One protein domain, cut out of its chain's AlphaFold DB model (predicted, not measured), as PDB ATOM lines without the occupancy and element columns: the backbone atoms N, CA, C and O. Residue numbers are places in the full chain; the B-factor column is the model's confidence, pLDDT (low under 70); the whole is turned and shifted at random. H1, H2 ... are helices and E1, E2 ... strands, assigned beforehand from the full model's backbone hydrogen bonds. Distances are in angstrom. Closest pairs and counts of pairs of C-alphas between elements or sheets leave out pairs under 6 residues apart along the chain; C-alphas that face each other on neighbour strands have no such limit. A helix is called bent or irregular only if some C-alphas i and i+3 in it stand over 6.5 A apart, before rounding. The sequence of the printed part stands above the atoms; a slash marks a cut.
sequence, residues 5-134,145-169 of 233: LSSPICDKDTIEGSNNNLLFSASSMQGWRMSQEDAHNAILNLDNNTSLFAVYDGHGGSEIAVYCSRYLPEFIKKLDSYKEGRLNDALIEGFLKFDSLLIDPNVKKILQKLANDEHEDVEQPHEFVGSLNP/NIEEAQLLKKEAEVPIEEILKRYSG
ATOM      1  N   LEU A   5      -9.612  27.698  -0.949       88.38
ATOM      2  CA  LEU A   5     -10.675  27.889   0.034       88.38
ATOM      3  C   LEU A   5     -12.048  28.030  -0.643       88.38
ATOM      4  O   LEU A   5     -12.158  28.350  -1.827       88.38
ATOM      5  N   SER A   6     -13.124  27.844   0.128       92.19
ATOM      6  CA  SER A   6     -14.497  28.090  -0.345       92.19
ATOM      7  C   SER A   6     -14.810  29.573  -0.567       92.19
ATOM      8  O   SER A   6     -15.734  29.910  -1.304       92.19
ATOM      9  N   SER A   7     -14.057  30.454   0.085       93.62
ATOM     10  CA  SER A   7     -14.143  31.909  -0.012       93.62
ATOM     11  C   SER A   7     -12.767  32.508   0.282       93.62
ATOM     12  O   SER A   7     -12.020  31.905   1.054       93.62
ATOM     13  N   PRO A   8     -12.423  33.673  -0.286       96.19
ATOM     14  CA  PRO A   8     -11.126  34.281  -0.045       96.19
ATOM     15  C   PRO A   8     -11.036  34.857   1.371       96.19
ATOM     16  O   PRO A   8     -12.007  35.421   1.879       96.19
ATOM     17  N   ILE A   9      -9.848  34.781   1.965       95.62
ATOM     18  CA  ILE A   9      -9.477  35.589   3.127       95.62
ATOM     19  C   ILE A   9      -9.082  36.969   2.609       95.62
ATOM     20  O   ILE A   9      -8.089  37.122   1.893       95.62
ATOM     21  N   CYS A  10      -9.905  37.965   2.930       95.94
ATOM     22  CA  CYS A  10      -9.758  39.337   2.445       95.94
ATOM     23  C   CYS A  10      -9.039  40.265   3.432       95.94
ATOM     24  O   CYS A  10      -8.846  41.439   3.106       95.94
ATOM     25  N   ASP A  11      -8.668  39.757   4.610       96.44
ATOM     26  CA  ASP A  11      -7.929  40.523   5.607       96.44
ATOM     27  C   ASP A  11      -6.602  41.004   5.021       96.44
ATOM     28  O   ASP A  11      -5.908  40.281   4.297       96.44
ATOM     29  N   LYS A  12      -6.296  42.272   5.292       96.44
ATOM     30  CA  LYS A  12      -5.090  42.943   4.821       96.44
ATOM     31  C   LYS A  12      -4.161  43.150   5.995       96.44
ATOM     32  O   LYS A  12      -4.509  43.893   6.910       96.44
ATOM     33  N   ASP A  13      -2.975  42.574   5.919       94.75
ATOM     34  CA  ASP A  13      -1.862  43.064   6.718       94.75
ATOM     35  C   ASP A  13      -1.253  44.242   5.960       94.75
ATOM     36  O   ASP A  13      -0.929  44.115   4.779       94.75
ATOM     37  N   THR A  14      -1.226  45.421   6.575       96.44
ATOM     38  CA  THR A  14      -0.779  46.659   5.930       96.44
ATOM     39  C   THR A  14       0.220  47.349   6.829       96.44
ATOM     40  O   THR A  14      -0.087  47.673   7.974       96.44
ATOM     41  N   ILE A  15       1.394  47.624   6.276       95.25
ATOM     42  CA  ILE A  15       2.438  48.396   6.930       95.25
ATOM     43  C   ILE A  15       2.702  49.667   6.131       95.25
ATOM     44  O   ILE A  15       2.661  49.684   4.901       95.25
ATOM     45  N   GLU A  16       2.980  50.752   6.834       97.19
ATOM     46  CA  GLU A  16       3.320  52.040   6.244       97.19
ATOM     47  C   GLU A  16       4.414  52.711   7.066       97.19
ATOM     48  O   GLU A  16       4.599  52.423   8.249       97.19
ATOM     49  N   GLY A  17       5.165  53.605   6.435       95.75
ATOM     50  CA  GLY A  17       6.204  54.343   7.130       95.75
ATOM     51  C   GLY A  17       6.898  55.359   6.245       95.75
ATOM     52  O   GLY A  17       6.812  55.322   5.019       95.75
ATOM     53  N   SER A  18       7.633  56.268   6.876       97.25
ATOM     54  CA  SER A  18       8.428  57.279   6.183       97.25
ATOM     55  C   SER A  18       9.741  57.567   6.895       97.25
ATOM     56  O   SER A  18       9.815  57.496   8.121       97.25
ATOM     57  N   ASN A  19      10.755  57.970   6.136       95.06
ATOM     58  CA  ASN A  19      11.929  58.675   6.642       95.06
ATOM     59  C   ASN A  19      12.054  60.035   5.927       95.06
ATOM     60  O   ASN A  19      11.139  60.468   5.232       95.06
ATOM     61  N   ASN A  20      13.184  60.725   6.092       93.81
ATOM     62  CA  ASN A  20      13.393  62.048   5.487       93.81
ATOM     63  C   ASN A  20      13.371  62.040   3.947       93.81
ATOM     64  O   ASN A  20      13.224  63.099   3.342       93.81
ATOM     65  N   ASN A  21      13.532  60.870   3.322       93.94
ATOM     66  CA  ASN A  21      13.725  60.731   1.881       93.94
ATOM     67  C   ASN A  21      12.570  59.988   1.194       93.94
ATOM     68  O   ASN A  21      12.276  60.262   0.033       93.94
ATOM     69  N   LEU A  22      11.943  59.032   1.884       96.31
ATOM     70  CA  LEU A  22      10.997  58.078   1.315       96.31
ATOM     71  C   LEU A  22       9.758  57.928   2.200       96.31
ATOM     72  O   LEU A  22       9.841  57.957   3.425       96.31
ATOM     73  N   LEU A  23       8.627  57.680   1.548       97.06
ATOM     74  CA  LEU A  23       7.383  57.189   2.134       97.06
ATOM     75  C   LEU A  23       7.078  55.841   1.474       97.06
ATOM     76  O   LEU A  23       7.242  55.708   0.260       97.06
ATOM     77  N   PHE A  24       6.617  54.863   2.247       97.12
ATOM     78  CA  PHE A  24       6.171  53.579   1.724       97.12
ATOM     79  C   PHE A  24       4.855  53.134   2.362       97.12
ATOM     80  O   PHE A  24       4.518  53.510   3.485       97.12
ATOM     81  N   SER A  25       4.150  52.278   1.632       97.19
ATOM     82  CA  SER A  25       3.072  51.439   2.139       97.19
ATOM     83  C   SER A  25       3.166  50.087   1.435       97.19
ATOM     84  O   SER A  25       3.419  50.037   0.229       97.19
ATOM     85  N   ALA A  26       3.009  49.002   2.183       96.19
ATOM     86  CA  ALA A  26       2.944  47.642   1.671       96.19
ATOM     87  C   ALA A  26       1.732  46.941   2.286       96.19
ATOM     88  O   ALA A  26       1.399  47.172   3.446       96.19
ATOM     89  N   SER A  27       1.060  46.097   1.505       96.38
ATOM     90  CA  SER A  27      -0.076  45.315   1.984       96.38
ATOM     91  C   SER A  27      -0.045  43.904   1.413       96.38
ATOM     92  O   SER A  27       0.189  43.733   0.215       96.38
ATOM     93  N   SER A  28      -0.303  42.907   2.257       96.38
ATOM     94  CA  SER A  28      -0.400  41.497   1.881       96.38
ATOM     95  C   SER A  28      -1.803  40.948   2.173       96.38
ATOM     96  O   SER A  28      -2.557  41.477   2.991       96.38
ATOM     97  N   MET A  29      -2.202  39.915   1.428       97.31
ATOM     98  CA  MET A  29      -3.499  39.248   1.572       97.31
ATOM     99  C   MET A  29      -3.397  37.817   1.065       97.31
ATOM    100  O   MET A  29      -2.935  37.609  -0.053       97.31
ATOM    101  N   GLN A  30      -3.901  36.855   1.833       95.56
ATOM    102  CA  GLN A  30      -3.876  35.440   1.449       95.56
ATOM    103  C   GLN A  30      -4.821  35.126   0.274       95.56
ATOM    104  O   GLN A  30      -4.506  34.340  -0.622       95.56
ATOM    105  N   GLY A  31      -6.011  35.732   0.260       96.12
ATOM    106  CA  GLY A  31      -6.996  35.500  -0.787       96.12
ATOM    107  C   GLY A  31      -7.515  34.063  -0.780       96.12
ATOM    108  O   GLY A  31      -7.962  33.557   0.243       96.12
ATOM    109  N   TRP A  32      -7.520  33.413  -1.944       95.75
ATOM    110  CA  TRP A  32      -8.146  32.096  -2.131       95.75
ATOM    111  C   TRP A  32      -7.261  30.910  -1.742       95.75
ATOM    112  O   TRP A  32      -7.751  29.780  -1.745       95.75
ATOM    113  N   ARG A  33      -5.969  31.132  -1.481       92.75
ATOM    114  CA  ARG A  33      -5.021  30.058  -1.163       92.75
ATOM    115  C   ARG A  33      -5.275  29.514   0.240       92.75
ATOM    116  O   ARG A  33      -5.811  30.215   1.094       92.75
ATOM    117  N   MET A  34      -4.902  28.256   0.461       90.50
ATOM    118  CA  MET A  34      -5.056  27.594   1.763       90.50
ATOM    119  C   MET A  34      -4.151  28.200   2.843       90.50
ATOM    120  O   MET A  34      -4.563  28.268   3.996       90.50
ATOM    121  N   SER A  35      -2.967  28.668   2.455       91.69
ATOM    122  CA  SER A  35      -1.963  29.304   3.309       91.69
ATOM    123  C   SER A  35      -1.438  30.578   2.644       91.69
ATOM    124  O   SER A  35      -1.510  30.717   1.418       91.69
ATOM    125  N   GLN A  36      -0.930  31.510   3.453       94.44
ATOM    126  CA  GLN A  36      -0.117  32.623   2.973       94.44
ATOM    127  C   GLN A  36       1.349  32.177   2.905       94.44
ATOM    128  O   GLN A  36       1.949  31.873   3.934       94.44
ATOM    129  N   GLU A  37       1.901  32.123   1.696       95.75
ATOM    130  CA  GLU A  37       3.294  31.730   1.443       95.75
ATOM    131  C   GLU A  37       4.209  32.944   1.208       95.75
ATOM    132  O   GLU A  37       5.431  32.801   1.243       95.75
ATOM    133  N   ASP A  38       3.633  34.140   1.035       96.94
ATOM    134  CA  ASP A  38       4.376  35.377   0.813       96.94
ATOM    135  C   ASP A  38       4.987  35.937   2.107       96.94
ATOM    136  O   ASP A  38       4.375  35.929   3.178       96.94
ATOM    137  N   ALA A  39       6.155  36.560   1.974       97.44
ATOM    138  CA  ALA A  39       6.768  37.417   2.984       97.44
ATOM    139  C   ALA A  39       7.315  38.699   2.338       97.44
ATOM    140  O   ALA A  39       7.472  38.785   1.121       97.44
ATOM    141  N   HIS A  40       7.626  39.724   3.134       97.94
ATOM    142  CA  HIS A  40       8.179  40.970   2.602       97.94
ATOM    143  C   HIS A  40       9.038  41.722   3.624       97.94
ATOM    144  O   HIS A  40       8.926  41.519   4.832       97.94
ATOM    145  N   ASN A  41       9.882  42.629   3.131       98.00
ATOM    146  CA  ASN A  41      10.585  43.628   3.929       98.00
ATOM    147  C   ASN A  41      10.267  45.032   3.418       98.00
ATOM    148  O   ASN A  41      10.254  45.274   2.210       98.00
ATOM    149  N   ALA A  42      10.112  45.970   4.349       97.25
ATOM    150  CA  ALA A  42      10.102  47.400   4.075       97.25
ATOM    151  C   ALA A  42      10.960  48.131   5.120       97.25
ATOM    152  O   ALA A  42      10.477  48.669   6.114       97.25
ATOM    153  N   ILE A  43      12.275  48.082   4.917       96.88
ATOM    154  CA  ILE A  43      13.289  48.590   5.841       96.88
ATOM    155  C   ILE A  43      13.751  49.958   5.343       96.88
ATOM    156  O   ILE A  43      14.581  50.067   4.443       96.88
ATOM    157  N   LEU A  44      13.226  51.025   5.945       96.31
ATOM    158  CA  LEU A  44      13.574  52.401   5.570       96.31
ATOM    159  C   LEU A  44      15.029  52.770   5.865       96.31
ATOM    160  O   LEU A  44      15.621  53.535   5.113       96.31
ATOM    161  N   ASN A  45      15.594  52.248   6.951       95.44
ATOM    162  CA  ASN A  45      16.958  52.549   7.376       95.44
ATOM    163  C   ASN A  45      17.715  51.230   7.529       95.44
ATOM    164  O   ASN A  45      17.882  50.723   8.637       95.44
ATOM    165  N   LEU A  46      18.097  50.635   6.395       94.19
ATOM    166  CA  LEU A  46      18.933  49.435   6.381       94.19
ATOM    167  C   LEU A  46      20.342  49.782   6.893       94.19
ATOM    168  O   LEU A  46      20.916  49.053   7.705       94.19
ATOM    169  N   ASP A  47      20.855  50.929   6.450       91.94
ATOM    170  CA  ASP A  47      22.025  51.623   6.983       91.94
ATOM    171  C   ASP A  47      21.776  53.150   6.958       91.94
ATOM    172  O   ASP A  47      20.634  53.596   6.823       91.94
ATOM    173  N   ASN A  48      22.829  53.962   7.100       89.19
ATOM    174  CA  ASN A  48      22.716  55.424   7.125       89.19
ATOM    175  C   ASN A  48      22.086  56.029   5.854       89.19
ATOM    176  O   ASN A  48      21.427  57.063   5.948       89.19
ATOM    177  N   ASN A  49      22.296  55.417   4.685       90.38
ATOM    178  CA  ASN A  49      21.930  55.974   3.379       90.38
ATOM    179  C   ASN A  49      21.129  55.005   2.487       90.38
ATOM    180  O   ASN A  49      20.792  55.365   1.359       90.38
ATOM    181  N   THR A  50      20.816  53.804   2.970       93.69
ATOM    182  CA  THR A  50      20.187  52.739   2.186       93.69
ATOM    183  C   THR A  50      18.860  52.317   2.804       93.69
ATOM    184  O   THR A  50      18.758  52.057   4.004       93.69
ATOM    185  N   SER A  51      17.846  52.176   1.953       96.00
ATOM    186  CA  SER A  51      16.574  51.524   2.273       96.00
ATOM    187  C   SER A  51      16.465  50.219   1.482       96.00
ATOM    188  O   SER A  51      16.957  50.143   0.356       96.00
ATOM    189  N   LEU A  52      15.812  49.203   2.046       96.81
ATOM    190  CA  LEU A  52      15.582  47.917   1.391       96.81
ATOM    191  C   LEU A  52      14.102  47.560   1.403       96.81
ATOM    192  O   LEU A  52      13.457  47.539   2.450       96.81
ATOM    193  N   PHE A  53      13.596  47.226   0.222       97.94
ATOM    194  CA  PHE A  53      12.250  46.718   0.009       97.94
ATOM    195  C   PHE A  53      12.354  45.406  -0.759       97.94
ATOM    196  O   PHE A  53      13.082  45.334  -1.749       97.94
ATOM    197  N   ALA A  54      11.652  44.376  -0.303       98.06
ATOM    198  CA  ALA A  54      11.676  43.059  -0.930       98.06
ATOM    199  C   ALA A  54      10.336  42.348  -0.743       98.06
ATOM    200  O   ALA A  54       9.679  42.528   0.281       98.06
ATOM    201  N   VAL A  55       9.958  41.534  -1.724       98.38
ATOM    202  CA  VAL A  55       8.811  40.622  -1.667       98.38
ATOM    203  C   VAL A  55       9.326  39.232  -2.011       98.38
ATOM    204  O   VAL A  55      10.086  39.075  -2.968       98.38
ATOM    205  N   TYR A  56       8.929  38.249  -1.216       98.19
ATOM    206  CA  TYR A  56       9.308  36.852  -1.348       98.19
ATOM    207  C   TYR A  56       8.025  36.047  -1.546       98.19
ATOM    208  O   TYR A  56       7.217  35.979  -0.628       98.19
ATOM    209  N   ASP A  57       7.837  35.488  -2.736       97.88
ATOM    210  CA  ASP A  57       6.689  34.643  -3.099       97.88
ATOM    211  C   ASP A  57       7.085  33.181  -2.847       97.88
ATOM    212  O   ASP A  57       7.948  32.631  -3.542       97.88
ATOM    213  N   GLY A  58       6.565  32.602  -1.765       95.31
ATOM    214  CA  GLY A  58       6.820  31.209  -1.406       95.31
ATOM    215  C   GLY A  58       6.035  30.244  -2.296       95.31
ATOM    216  O   GLY A  58       4.960  30.560  -2.797       95.31
ATOM    217  N   HIS A  59       6.559  29.032  -2.486       92.94
ATOM    218  CA  HIS A  59       5.864  28.001  -3.253       92.94
ATOM    219  C   HIS A  59       6.064  26.618  -2.637       92.94
ATOM    220  O   HIS A  59       7.168  26.074  -2.669       92.94
ATOM    221  N   GLY A  60       4.979  26.026  -2.132       88.94
ATOM    222  CA  GLY A  60       5.016  24.708  -1.492       88.94
ATOM    223  C   GLY A  60       5.505  24.748  -0.042       88.94
ATOM    224  O   GLY A  60       6.042  23.752   0.436       88.94
ATOM    225  N   GLY A  61       5.318  25.891   0.620       91.56
ATOM    226  CA  GLY A  61       5.849  26.232   1.937       91.56
ATOM    227  C   GLY A  61       6.188  27.724   2.046       91.56
ATOM    228  O   GLY A  61       6.644  28.345   1.082       91.56
ATOM    229  N   SER A  62       5.965  28.314   3.225       95.00
ATOM    230  CA  SER A  62       6.298  29.720   3.519       95.00
ATOM    231  C   SER A  62       7.681  29.879   4.163       95.00
ATOM    232  O   SER A  62       8.222  30.982   4.220       95.00
ATOM    233  N   GLU A  63       8.292  28.788   4.635       96.00
ATOM    234  CA  GLU A  63       9.460  28.810   5.509       96.00
ATOM    235  C   GLU A  63      10.673  29.492   4.876       96.00
ATOM    236  O   GLU A  63      11.381  30.230   5.560       96.00
ATOM    237  N   ILE A  64      10.889  29.311   3.569       97.00
ATOM    238  CA  ILE A  64      11.991  29.956   2.845       97.00
ATOM    239  C   ILE A  64      11.709  31.446   2.648       97.00
ATOM    240  O   ILE A  64      12.591  32.263   2.899       97.00
ATOM    241  N   ALA A  65      10.487  31.819   2.253       97.75
ATOM    242  CA  ALA A  65      10.101  33.221   2.085       97.75
ATOM    243  C   ALA A  65      10.236  33.989   3.410       97.75
ATOM    244  O   ALA A  65      10.860  35.054   3.471       97.75
ATOM    245  N   VAL A  66       9.744  33.398   4.501       96.94
ATOM    246  CA  VAL A  66       9.880  33.935   5.857       96.94
ATOM    247  C   VAL A  66      11.351  34.004   6.272       96.94
ATOM    248  O   VAL A  66      11.785  35.043   6.772       96.94
ATOM    249  N   TYR A  67      12.151  32.961   6.029       97.00
ATOM    250  CA  TYR A  67      13.585  32.961   6.334       97.00
ATOM    251  C   TYR A  67      14.337  34.070   5.582       97.00
ATOM    252  O   TYR A  67      15.098  34.824   6.194       97.00
ATOM    253  N   CYS A  68      14.068  34.250   4.286       98.06
ATOM    254  CA  CYS A  68      14.602  35.361   3.501       98.06
ATOM    255  C   CYS A  68      14.254  36.709   4.142       98.06
ATOM    256  O   CYS A  68      15.156  37.507   4.392       98.06
ATOM    257  N   SER A  69      12.984  36.930   4.502       97.31
ATOM    258  CA  SER A  69      12.554  38.195   5.114       97.31
ATOM    259  C   SER A  69      13.222  38.501   6.461       97.31
ATOM    260  O   SER A  69      13.395  39.665   6.825       97.31
ATOM    261  N   ARG A  70      13.624  37.466   7.210       96.50
ATOM    262  CA  ARG A  70      14.256  37.612   8.529       96.50
ATOM    263  C   ARG A  70      15.765  37.817   8.445       96.50
ATOM    264  O   ARG A  70      16.307  38.601   9.218       96.50
ATOM    265  N   TYR A  71      16.449  37.112   7.542       96.88
ATOM    266  CA  TYR A  71      17.912  36.997   7.598       96.88
ATOM    267  C   TYR A  71      18.645  37.577   6.387       96.88
ATOM    268  O   TYR A  71      19.799  37.983   6.534       96.88
ATOM    269  N   LEU A  72      18.015  37.658   5.211       97.69
ATOM    270  CA  LEU A  72      18.688  38.119   3.992       97.69
ATOM    271  C   LEU A  72      19.185  39.579   4.084       97.69
ATOM    272  O   LEU A  72      20.326  39.820   3.681       97.69
ATOM    273  N   PRO A  73      18.427  40.552   4.645       97.25
ATOM    274  CA  PRO A  73      18.891  41.939   4.729       97.25
ATOM    275  C   PRO A  73      20.187  42.094   5.537       97.25
ATOM    276  O   PRO A  73      21.149  42.707   5.073       97.25
ATOM    277  N   GLU A  74      20.246  41.490   6.727       95.69
ATOM    278  CA  GLU A  74      21.440  41.539   7.580       95.69
ATOM    279  C   GLU A  74      22.582  40.679   7.034       95.69
ATOM    280  O   GLU A  74      23.750  41.002   7.251       95.69
ATOM    281  N   PHE A  75      22.282  39.610   6.293       96.75
ATOM    282  CA  PHE A  75      23.304  38.828   5.608       96.75
ATOM    283  C   PHE A  75      24.016  39.643   4.525       96.75
ATOM    284  O   PHE A  75      25.244  39.718   4.537       96.75
ATOM    285  N   ILE A  76      23.262  40.311   3.644       96.19
ATOM    286  CA  ILE A  76      23.824  41.151   2.575       96.19
ATOM    287  C   ILE A  76      24.709  42.252   3.170       96.19
ATOM    288  O   ILE A  76      25.826  42.456   2.699       96.19
ATOM    289  N   LYS A  77      24.276  42.900   4.261       95.19
ATOM    290  CA  LYS A  77      25.066  43.936   4.955       95.19
ATOM    291  C   LYS A  77      26.420  43.452   5.477       95.19
ATOM    292  O   LYS A  77      27.344  44.251   5.630       95.19
ATOM    293  N   LYS A  78      26.541  42.163   5.802       95.50
ATOM    294  CA  LYS A  78      27.775  41.576   6.340       95.50
ATOM    295  C   LYS A  78      28.811  41.268   5.264       95.50
ATOM    296  O   LYS A  78      29.975  41.095   5.628       95.50
ATOM    297  N   LEU A  79      28.422  41.228   3.990       95.12
ATOM    298  CA  LEU A  79      29.333  40.969   2.876       95.12
ATOM    299  C   LEU A  79      30.311  42.125   2.687       95.12
ATOM    300  O   LEU A  79      29.951  43.297   2.814       95.12
ATOM    301  N   ASP A  80      31.552  41.803   2.339       96.75
ATOM    302  CA  ASP A  80      32.569  42.830   2.115       96.75
ATOM    303  C   ASP A  80      32.285  43.631   0.840       96.75
ATOM    304  O   ASP A  80      32.424  44.851   0.843       96.75
ATOM    305  N   SER A  81      31.735  42.988  -0.195       95.75
ATOM    306  CA  SER A  81      31.212  43.657  -1.394       95.75
ATOM    307  C   SER A  81      30.165  44.729  -1.061       95.75
ATOM    308  O   SER A  81      30.177  45.803  -1.665       95.75
ATOM    309  N   TYR A  82      29.307  44.504  -0.057       96.31
ATOM    310  CA  TYR A  82      28.352  45.512   0.409       96.31
ATOM    311  C   TYR A  82      29.054  46.664   1.133       96.31
ATOM    312  O   TYR A  82      28.817  47.827   0.809       96.31
ATOM    313  N   LYS A  83      29.952  46.353   2.078       95.25
ATOM    314  CA  LYS A  83      30.705  47.359   2.854       95.25
ATOM    315  C   LYS A  83      31.589  48.246   1.973       95.25
ATOM    316  O   LYS A  83      31.804  49.409   2.296       95.25
ATOM    317  N   GLU A  84      32.075  47.711   0.857       96.25
ATOM    318  CA  GLU A  84      32.837  48.432  -0.169       96.25
ATOM    319  C   GLU A  84      31.954  49.266  -1.116       96.25
ATOM    320  O   GLU A  84      32.468  49.965  -1.989       96.25
ATOM    321  N   GLY A  85      30.626  49.198  -0.979       94.94
ATOM    322  CA  GLY A  85      29.670  49.903  -1.835       94.94
ATOM    323  C   GLY A  85      29.441  49.250  -3.204       94.94
ATOM    324  O   GLY A  85      28.774  49.836  -4.060       94.94
ATOM    325  N   ARG A  86      29.947  48.032  -3.437       96.25
ATOM    326  CA  ARG A  86      29.733  47.253  -4.668       96.25
ATOM    327  C   ARG A  86      28.400  46.506  -4.607       96.25
ATOM    328  O   ARG A  86      28.351  45.281  -4.568       96.25
ATOM    329  N   LEU A  87      27.299  47.259  -4.613       94.19
ATOM    330  CA  LEU A  87      25.950  46.721  -4.380       94.19
ATOM    331  C   LEU A  87      25.535  45.612  -5.362       94.19
ATOM    332  O   LEU A  87      24.909  44.646  -4.942       94.19
ATOM    333  N   ASN A  88      25.893  45.719  -6.648       95.75
ATOM    334  CA  ASN A  88      25.569  44.676  -7.632       95.75
ATOM    335  C   ASN A  88      26.221  43.337  -7.264       95.75
ATOM    336  O   ASN A  88      25.548  42.308  -7.241       95.75
ATOM    337  N   ASP A  89      27.511  43.372  -6.928       95.31
ATOM    338  CA  ASP A  89      28.262  42.182  -6.533       95.31
ATOM    339  C   ASP A  89      27.725  41.632  -5.211       95.31
ATOM    340  O   ASP A  89      27.522  40.430  -5.093       95.31
ATOM    341  N   ALA A  90      27.406  42.511  -4.257       96.56
ATOM    342  CA  ALA A  90      26.842  42.135  -2.963       96.56
ATOM    343  C   ALA A  90      25.490  41.430  -3.070       96.56
ATOM    344  O   ALA A  90      25.218  40.506  -2.310       96.56
ATOM    345  N   LEU A  91      24.637  41.839  -4.009       96.62
ATOM    346  CA  LEU A  91      23.365  41.164  -4.245       96.62
ATOM    347  C   LEU A  91      23.580  39.794  -4.894       96.62
ATOM    348  O   LEU A  91      23.015  38.813  -4.423       96.62
ATOM    349  N   ILE A  92      24.422  39.698  -5.927       97.25
ATOM    350  CA  ILE A  92      24.712  38.413  -6.588       97.25
ATOM    351  C   ILE A  92      25.334  37.432  -5.587       97.25
ATOM    352  O   ILE A  92      24.845  36.317  -5.408       97.25
ATOM    353  N   GLU A  93      26.386  37.867  -4.900       95.69
ATOM    354  CA  GLU A  93      27.075  37.101  -3.867       95.69
ATOM    355  C   GLU A  93      26.130  36.738  -2.719       95.69
ATOM    356  O   GLU A  93      26.116  35.594  -2.264       95.69
ATOM    357  N   GLY A  94      25.320  37.699  -2.271       95.75
ATOM    358  CA  GLY A  94      24.374  37.527  -1.181       95.75
ATOM    359  C   GLY A  94      23.361  36.438  -1.465       95.75
ATOM    360  O   GLY A  94      23.209  35.551  -0.638       95.75
ATOM    361  N   PHE A  95      22.733  36.437  -2.638       97.25
ATOM    362  CA  PHE A  95      21.767  35.398  -2.989       97.25
ATOM    363  C   PHE A  95      22.422  34.015  -3.106       97.25
ATOM    364  O   PHE A  95      21.908  33.060  -2.533       97.25
ATOM    365  N   LEU A  96      23.580  33.904  -3.769       96.50
ATOM    366  CA  LEU A  96      24.270  32.617  -3.946       96.50
ATOM    367  C   LEU A  96      24.751  32.019  -2.615       96.50
ATOM    368  O   LEU A  96      24.553  30.833  -2.339       96.50
ATOM    369  N   LYS A  97      25.385  32.841  -1.771       95.69
ATOM    370  CA  LYS A  97      25.884  32.388  -0.469       95.69
ATOM    371  C   LYS A  97      24.744  32.116   0.504       95.69
ATOM    372  O   LYS A  97      24.825  31.148   1.248       95.69
ATOM    373  N   PHE A  98      23.693  32.934   0.493       96.31
ATOM    374  CA  PHE A  98      22.535  32.733   1.359       96.31
ATOM    375  C   PHE A  98      21.772  31.454   1.003       96.31
ATOM    376  O   PHE A  98      21.408  30.704   1.903       96.31
ATOM    377  N   ASP A  99      21.608  31.151  -0.287       96.75
ATOM    378  CA  ASP A  99      21.002  29.895  -0.751       96.75
ATOM    379  C   ASP A  99      21.822  28.670  -0.313       96.75
ATOM    380  O   ASP A  99      21.289  27.686   0.203       96.75
ATOM    381  N   SER A 100      23.152  28.777  -0.377       93.75
ATOM    382  CA  SER A 100      24.061  27.729   0.106       93.75
ATOM    383  C   SER A 100      23.914  27.444   1.610       93.75
ATOM    384  O   SER A 100      24.261  26.355   2.061       93.75
ATOM    385  N   LEU A 101      23.375  28.373   2.409       92.25
ATOM    386  CA  LEU A 101      23.104  28.132   3.831       92.25
ATOM    387  C   LEU A 101      21.884  27.237   4.054       92.25
ATOM    388  O   LEU A 101      21.797  26.589   5.093       92.25
ATOM    389  N   LEU A 102      20.955  27.142   3.100       91.12
ATOM    390  CA  LEU A 102      19.724  26.358   3.263       91.12
ATOM    391  C   LEU A 102      19.997  24.852   3.410       91.12
ATOM    392  O   LEU A 102      19.163  24.105   3.928       91.12
ATOM    393  N   ILE A 103      21.181  24.388   2.993       93.06
ATOM    394  CA  ILE A 103      21.608  23.000   3.188       93.06
ATOM    395  C   ILE A 103      22.257  22.737   4.555       93.06
ATOM    396  O   ILE A 103      22.351  21.559   4.929       93.06
ATOM    397  N   ASP A 104      22.646  23.777   5.303       91.88
ATOM    398  CA  ASP A 104      23.252  23.670   6.635       91.88
ATOM    399  C   ASP A 104      22.269  22.996   7.616       91.88
ATOM    400  O   ASP A 104      21.097  23.384   7.689       91.88
ATOM    401  N   PRO A 105      22.696  21.982   8.393       93.06
ATOM    402  CA  PRO A 105      21.834  21.306   9.362       93.06
ATOM    403  C   PRO A 105      21.166  22.230  10.390       93.06
ATOM    404  O   PRO A 105      20.048  21.952  10.827       93.06
ATOM    405  N   ASN A 106      21.824  23.311  10.803       92.12
ATOM    406  CA  ASN A 106      21.278  24.283  11.744       92.12
ATOM    407  C   ASN A 106      20.200  25.141  11.086       92.12
ATOM    408  O   ASN A 106      19.127  25.311  11.663       92.12
ATOM    409  N   VAL A 107      20.444  25.604   9.859       92.75
ATOM    410  CA  VAL A 107      19.443  26.345   9.082       92.75
ATOM    411  C   VAL A 107      18.249  25.449   8.777       92.75
ATOM    412  O   VAL A 107      17.120  25.847   9.030       92.75
ATOM    413  N   LYS A 108      18.462  24.187   8.388       93.31
ATOM    414  CA  LYS A 108      17.380  23.202   8.218       93.31
ATOM    415  C   LYS A 108      16.512  23.040   9.463       93.31
ATOM    416  O   LYS A 108      15.299  22.936   9.328       93.31
ATOM    417  N   LYS A 109      17.090  23.047  10.670       93.06
ATOM    418  CA  LYS A 109      16.303  23.018  11.919       93.06
ATOM    419  C   LYS A 109      15.457  24.279  12.089       93.06
ATOM    420  O   LYS A 109      14.338  24.180  12.580       93.06
ATOM    421  N   ILE A 110      15.977  25.446  11.709       93.38
ATOM    422  CA  ILE A 110      15.212  26.702  11.720       93.38
ATOM    423  C   ILE A 110      14.061  26.609  10.715       93.38
ATOM    424  O   ILE A 110      12.920  26.856  11.085       93.38
ATOM    425  N   LEU A 111      14.337  26.177   9.483       93.88
ATOM    426  CA  LEU A 111      13.330  26.011   8.433       93.88
ATOM    427  C   LEU A 111      12.242  25.009   8.830       93.88
ATOM    428  O   LEU A 111      11.066  25.280   8.639       93.88
ATOM    429  N   GLN A 112      12.611  23.891   9.461       92.69
ATOM    430  CA  GLN A 112      11.649  22.922   9.995       92.69
ATOM    431  C   GLN A 112      10.739  23.528  11.066       92.69
ATOM    432  O   GLN A 112       9.568  23.175  11.125       92.69
ATOM    433  N   LYS A 113      11.253  24.426  11.915       92.12
ATOM    434  CA  LYS A 113      10.411  25.153  12.875       92.12
ATOM    435  C   LYS A 113       9.475  26.119  12.156       92.12
ATOM    436  O   LYS A 113       8.279  26.060  12.385       92.12
ATOM    437  N   LEU A 114      10.000  26.916  11.226       91.62
ATOM    438  CA  LEU A 114       9.204  27.856  10.428       91.62
ATOM    439  C   LEU A 114       8.102  27.168   9.609       91.62
ATOM    440  O   LEU A 114       7.045  27.754   9.429       91.62
ATOM    441  N   ALA A 115       8.334  25.942   9.136       89.50
ATOM    442  CA  ALA A 115       7.340  25.162   8.400       89.50
ATOM    443  C   ALA A 115       6.244  24.565   9.303       89.50
ATOM    444  O   ALA A 115       5.146  24.286   8.831       89.50
ATOM    445  N   ASN A 116       6.550  24.328  10.585       82.31
ATOM    446  CA  ASN A 116       5.621  23.728  11.546       82.31
ATOM    447  C   ASN A 116       4.841  24.774  12.358       82.31
ATOM    448  O   ASN A 116       3.732  24.479  12.802       82.31
ATOM    449  N   ASP A 117       5.414  25.960  12.568       68.25
ATOM    450  CA  ASP A 117       4.795  27.037  13.337       68.25
ATOM    451  C   ASP A 117       3.932  27.919  12.421       68.25
ATOM    452  O   ASP A 117       4.424  28.804  11.719       68.25
ATOM    453  N   GLU A 118       2.612  27.728  12.476       53.72
ATOM    454  CA  GLU A 118       1.662  28.770  12.075       53.72
ATOM    455  C   GLU A 118       1.729  29.908  13.113       53.72
ATOM    456  O   GLU A 118       1.056  29.871  14.138       53.72
ATOM    457  N   HIS A 119       2.554  30.925  12.848       48.94
ATOM    458  CA  HIS A 119       2.578  32.213  13.560       48.94
ATOM    459  C   HIS A 119       2.844  32.174  15.084       48.94
ATOM    460  O   HIS A 119       2.020  32.649  15.864       48.94
ATOM    461  N   GLU A 120       4.032  31.744  15.527       37.75
ATOM    462  CA  GLU A 120       4.563  32.209  16.822       37.75
ATOM    463  C   GLU A 120       5.691  33.235  16.626       37.75
ATOM    464  O   GLU A 120       6.598  33.063  15.801       37.75
ATOM    465  N   ASP A 121       5.605  34.327  17.391       40.28
ATOM    466  CA  ASP A 121       6.603  35.390  17.515       40.28
ATOM    467  C   ASP A 121       7.914  34.815  18.072       40.28
ATOM    468  O   ASP A 121       8.199  34.870  19.269       40.28
ATOM    469  N   VAL A 122       8.736  34.230  17.201       41.00
ATOM    470  CA  VAL A 122      10.099  33.841  17.564       41.00
ATOM    471  C   VAL A 122      10.886  35.128  17.811       41.00
ATOM    472  O   VAL A 122      11.220  35.840  16.859       41.00
ATOM    473  N   GLU A 123      11.168  35.424  19.086       40.72
ATOM    474  CA  GLU A 123      12.125  36.455  19.500       40.72
ATOM    475  C   GLU A 123      13.363  36.389  18.601       40.72
ATOM    476  O   GLU A 123      13.927  35.312  18.384       40.72
ATOM    477  N   GLN A 124      13.760  37.538  18.039       37.56
ATOM    478  CA  GLN A 124      14.895  37.621  17.125       37.56
ATOM    479  C   GLN A 124      16.115  36.909  17.732       37.56
ATOM    480  O   GLN A 124      16.605  37.339  18.780       37.56
ATOM    481  N   PRO A 125      16.652  35.848  17.099       41.00
ATOM    482  CA  PRO A 125      17.911  35.282  17.544       41.00
ATOM    483  C   PRO A 125      18.996  36.336  17.327       41.00
ATOM    484  O   PRO A 125      19.274  36.731  16.195       41.00
ATOM    485  N   HIS A 126      19.608  36.789  18.420       42.34
ATOM    486  CA  HIS A 126      20.663  37.807  18.428       42.34
ATOM    487  C   HIS A 126      21.968  37.352  17.736       42.34
ATOM    488  O   HIS A 126      22.908  38.137  17.619       42.34
ATOM    489  N   GLU A 127      22.029  36.111  17.240       47.09
ATOM    490  CA  GLU A 127      23.159  35.561  16.497       47.09
ATOM    491  C   GLU A 127      22.698  34.880  15.204       47.09
ATOM    492  O   GLU A 127      21.851  33.987  15.183       47.09
ATOM    493  N   PHE A 128      23.290  35.322  14.096       47.47
ATOM    494  CA  PHE A 128      23.121  34.730  12.777       47.47
ATOM    495  C   PHE A 128      23.781  33.345  12.740       47.47
ATOM    496  O   PHE A 128      25.007  33.232  12.751       47.47
ATOM    497  N   VAL A 129      22.964  32.295  12.683       50.62
ATOM    498  CA  VAL A 129      23.407  30.896  12.651       50.62
ATOM    499  C   VAL A 129      23.731  30.499  11.205       50.62
ATOM    500  O   VAL A 129      22.953  29.827  10.541       50.62
ATOM    501  N   GLY A 130      24.853  30.996  10.685       45.06
ATOM    502  CA  GLY A 130      25.290  30.735   9.305       45.06
ATOM    503  C   GLY A 130      26.640  31.364   8.960       45.06
ATOM    504  O   GLY A 130      26.837  31.835   7.844       45.06
ATOM    505  N   SER A 131      27.545  31.477   9.937       45.06
ATOM    506  CA  SER A 131      28.817  32.173   9.738       45.06
ATOM    507  C   SER A 131      29.703  31.410   8.752       45.06
ATOM    508  O   SER A 131      30.151  30.304   9.040       45.06
ATOM    509  N   LEU A 132      29.990  32.022   7.603       44.69
ATOM    510  CA  LEU A 132      31.060  31.569   6.720       44.69
ATOM    511  C   LEU A 132      32.396  31.883   7.410       44.69
ATOM    512  O   LEU A 132      32.663  33.039   7.741       44.69
ATOM    513  N   ASN A 133      33.215  30.862   7.674       45.34
ATOM    514  CA  ASN A 133      34.565  31.051   8.204       45.34
ATOM    515  C   ASN A 133      35.437  31.751   7.142       45.34
ATOM    516  O   ASN A 133      35.607  31.191   6.061       45.34
ATOM    517  N   PRO A 134      36.044  32.922   7.424       43.44
ATOM    518  CA  PRO A 134      36.857  33.646   6.437       43.44
ATOM    519  C   PRO A 134      38.176  32.951   6.064       43.44
ATOM    520  O   PRO A 134      38.822  33.355   5.105       43.44
ATOM    521  N   ASN A 145      30.315  27.004 -13.189       57.62
ATOM    522  CA  ASN A 145      30.210  27.021 -14.628       57.62
ATOM    523  C   ASN A 145      29.326  28.182 -15.110       57.62
ATOM    524  O   ASN A 145      28.100  28.122 -15.024       57.62
ATOM    525  N   ILE A 146      29.948  29.232 -15.654       57.31
ATOM    526  CA  ILE A 146      29.265  30.364 -16.304       57.31
ATOM    527  C   ILE A 146      28.235  29.856 -17.328       57.31
ATOM    528  O   ILE A 146      27.190  30.480 -17.515       57.31
ATOM    529  N   GLU A 147      28.488  28.703 -17.954       57.59
ATOM    530  CA  GLU A 147      27.564  28.091 -18.904       57.59
ATOM    531  C   GLU A 147      26.259  27.614 -18.254       57.59
ATOM    532  O   GLU A 147      25.214  27.695 -18.891       57.59
ATOM    533  N   GLU A 148      26.277  27.170 -16.995       59.38
ATOM    534  CA  GLU A 148      25.095  26.647 -16.297       59.38
ATOM    535  C   GLU A 148      24.151  27.778 -15.872       59.38
ATOM    536  O   GLU A 148      22.954  27.734 -16.157       59.38
ATOM    537  N   ALA A 149      24.696  28.863 -15.314       63.44
ATOM    538  CA  ALA A 149      23.924  30.075 -15.033       63.44
ATOM    539  C   ALA A 149      23.360  30.705 -16.324       63.44
ATOM    540  O   ALA A 149      22.226  31.189 -16.354       63.44
ATOM    541  N   GLN A 150      24.122  30.660 -17.424       70.12
ATOM    542  CA  GLN A 150      23.643  31.091 -18.740       70.12
ATOM    543  C   GLN A 150      22.553  30.173 -19.303       70.12
ATOM    544  O   GLN A 150      21.663  30.660 -20.003       70.12
ATOM    545  N   LEU A 151      22.608  28.871 -19.021       72.94
ATOM    546  CA  LEU A 151      21.600  27.908 -19.451       72.94
ATOM    547  C   LEU A 151      20.271  28.148 -18.725       72.94
ATOM    548  O   LEU A 151      19.243  28.257 -19.387       72.94
ATOM    549  N   LEU A 152      20.315  28.342 -17.404       71.00
ATOM    550  CA  LEU A 152      19.145  28.668 -16.580       71.00
ATOM    551  C   LEU A 152      18.505  29.996 -16.998       71.00
ATOM    552  O   LEU A 152      17.288  30.088 -17.144       71.00
ATOM    553  N   LYS A 153      19.326  31.018 -17.274       74.62
ATOM    554  CA  LYS A 153      18.832  32.303 -17.784       74.62
ATOM    555  C   LYS A 153      18.150  32.156 -19.147       74.62
ATOM    556  O   LYS A 153      17.088  32.729 -19.361       74.62
ATOM    557  N   LYS A 154      18.744  31.383 -20.061       73.00
ATOM    558  CA  LYS A 154      18.138  31.110 -21.373       73.00
ATOM    559  C   LYS A 154      16.831  30.342 -21.238       73.00
ATOM    560  O   LYS A 154      15.912  30.610 -21.994       73.00
ATOM    561  N   GLU A 155      16.744  29.399 -20.308       74.50
ATOM    562  CA  GLU A 155      15.521  28.632 -20.074       74.50
ATOM    563  C   GLU A 155      14.391  29.508 -19.522       74.50
ATOM    564  O   GLU A 155      13.262  29.388 -19.988       74.50
ATOM    565  N   ALA A 156      14.700  30.459 -18.638       72.00
ATOM    566  CA  ALA A 156      13.727  31.422 -18.118       72.00
ATOM    567  C   ALA A 156      13.120  32.340 -19.202       72.00
ATOM    568  O   ALA A 156      12.015  32.851 -19.033       72.00
ATOM    569  N   GLU A 157      13.822  32.548 -20.320       77.69
ATOM    570  CA  GLU A 157      13.345  33.343 -21.461       77.69
ATOM    571  C   GLU A 157      12.516  32.515 -22.467       77.69
ATOM    572  O   GLU A 157      11.932  33.072 -23.400       77.69
ATOM    573  N   VAL A 158      12.453  31.187 -22.307       79.62
ATOM    574  CA  VAL A 158      11.743  30.292 -23.231       79.62
ATOM    575  C   VAL A 158      10.261  30.181 -22.841       79.62
ATOM    576  O   VAL A 158       9.942  29.977 -21.670       79.62
ATOM    577  N   PRO A 159       9.327  30.254 -23.812       71.75
ATOM    578  CA  PRO A 159       7.905  30.046 -23.560       71.75
ATOM    579  C   PRO A 159       7.616  28.681 -22.933       71.75
ATOM    580  O   PRO A 159       8.193  27.657 -23.315       71.75
ATOM    581  N   ILE A 160       6.669  28.658 -21.999       64.69
ATOM    582  CA  ILE A 160       6.376  27.481 -21.179       64.69
ATOM    583  C   ILE A 160       5.941  26.269 -22.011       64.69
ATOM    584  O   ILE A 160       6.241  25.133 -21.655       64.69
ATOM    585  N   GLU A 161       5.314  26.480 -23.168       72.50
ATOM    586  CA  GLU A 161       4.921  25.416 -24.095       72.50
ATOM    587  C   GLU A 161       6.129  24.669 -24.669       72.50
ATOM    588  O   GLU A 161       6.056  23.468 -24.951       72.50
ATOM    589  N   GLU A 162       7.246  25.370 -24.857       72.44
ATOM    590  CA  GLU A 162       8.469  24.795 -25.402       72.44
ATOM    591  C   GLU A 162       9.297  24.092 -24.323       72.44
ATOM    592  O   GLU A 162       9.849  23.021 -24.585       72.44
ATOM    593  N   ILE A 163       9.286  24.617 -23.093       68.25
ATOM    594  CA  ILE A 163       9.804  23.920 -21.907       68.25
ATOM    595  C   ILE A 163       9.037  22.605 -21.728       68.25
ATOM    596  O   ILE A 163       9.624  21.526 -21.760       68.25
ATOM    597  N   LEU A 164       7.704  22.659 -21.682       62.28
ATOM    598  CA  LEU A 164       6.860  21.473 -21.540       62.28
ATOM    599  C   LEU A 164       7.103  20.451 -22.656       62.28
ATOM    600  O   LEU A 164       7.171  19.262 -22.366       62.28
ATOM    601  N   LYS A 165       7.310  20.867 -23.913       71.38
ATOM    602  CA  LYS A 165       7.695  19.955 -25.011       71.38
ATOM    603  C   LYS A 165       9.040  19.259 -24.797       71.38
ATOM    604  O   LYS A 165       9.155  18.085 -25.139       71.38
ATOM    605  N   ARG A 166      10.046  19.950 -24.250       65.00
ATOM    606  CA  ARG A 166      11.364  19.356 -23.950       65.00
ATOM    607  C   ARG A 166      11.289  18.298 -22.849       65.00
ATOM    608  O   ARG A 166      11.990  17.296 -22.942       65.00
ATOM    609  N   TYR A 167      10.412  18.486 -21.863       61.28
ATOM    610  CA  TYR A 167      10.284  17.592 -20.704       61.28
ATOM    611  C   TYR A 167       9.160  16.549 -20.819       61.28
ATOM    612  O   TYR A 167       9.087  15.634 -20.005       61.28
ATOM    613  N   SER A 168       8.301  16.634 -21.838       50.38
ATOM    614  CA  SER A 168       7.165  15.712 -22.032       50.38
ATOM    615  C   SER A 168       7.485  14.469 -22.878       50.38
ATOM    616  O   SER A 168       6.608  13.631 -23.082       50.38
ATOM    617  N   GLY A 169       8.724  14.310 -23.365       49.75
ATOM    618  CA  GLY A 169       9.107  13.246 -24.301       49.75
ATOM    619  C   GLY A 169      10.194  12.284 -23.802       49.75
ATOM    620  O   GLY A 169      11.372  12.515 -24.050       49.75
TER     621      GLY A 169
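AT A GLANCE: This is residues 5 to 134 and 145 to 169 of the 233 residues of the protein "Hypothetical protein" of Rotaria sp. Silwood2 (UniProt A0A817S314). A kinked helix, H1, packs on the strand hairpin E5 and E6, with the hairpin E2 and E3 beside E5; H3 packs on the later part of H1 and H4 on its beginning. E1 and E4 lie side by side at one end, and after a cut H5 and H6 form an arm, most of which sticks out free of the body. The printed part has 155 residues, with six named strands followed along the chain by six named helices, a mixed class; the two sheets, E2 - E3 and E5 - E6, are antiparallel. The whole is only just loose, close to compact, with a radius of gyration of the C-alphas of 18.4 A and spans of 54 by 47 by 36 A.

IN THESE COORDINATES: E1 is residues 5 to 9, beginning at C-alpha 5 (-10.675, 27.889, 0.034). E2, residues 13 to 18, is 17.6 A long and E3, residues 23 to 28, 17.5 A. E4 is residues 31 to 33, E5 residues 39 to 43 and E6 residues 52 to 56. H1, residues 63 to 78, is 22.3 A long, starting at C-alpha 63 (9.460, 28.810, 5.509); it is irregular, with C-alphas 70 and 73 7.4 A apart, and has a kink of 46 degrees near residue 71. H2 is residues 80 to 83; H3, residues 87 to 101, is 20.5 A long; H4, residues 105 to 116, is 16.5 A. H5, residues 146 to 156, is 15.7 A long, and H6, residues 160 to 167, ends at C-alpha 167 (10.284, 17.592, -20.704).

HOW THE PARTS SIT: In the hairpin E5 and E6, N 41 and O 54 are within hydrogen-bond range at 2.9 A. The closest C-alphas of H1 and E6 are those of Ala 65 and Tyr 56, 5.1 A. H1 touches H3 with residues 72 to 76 alone, closest at C-alphas 76 and 94, 5.2 A, at a steep tilt of 49 degrees, opposite ways. H1 touches H4 with residues 63 to 67 alone, closest at C-alphas 63 and 114, 5.0 A, at a steep tilt of 43 degrees, opposite ways. H2 and H3 touch only at the corner, closest at C-alphas 81 and 90, 4.9 A. E2 and E5 are near each other. In the hairpin E2 and E3, N 26 and O 15 are 2.8 A apart, within hydrogen-bond range. E3 runs on into E4 at 48 degrees; E1 and E4, each pairing with no named strand, come closest at C-alphas 8 and 32, 4.2 A. H5 and H6 are close but not clearly touching, with C-alphas 155 and 163, the closest, 7.6 A apart. Every O i to N i+4 pair is within hydrogen-bond range in H3, H4, H5 and H6, and 10 of 12 in H1; H2 is too short for such a pair.

THE WHOLE: The C-alphas farthest apart, those of Asn 20 and Gly 169, are 57.3 A apart. Residues 135 to 144 are not printed, and C-alphas 134 and 145 are 23.1 A apart across this cut, in the link from H4 to H5. Of the links printed whole, none is long. Residues 117 to 134 hold no named element, and their pLDDT is under 70, as it is for residues 145 to 149, 160, 163 to 164 and 166 to 169.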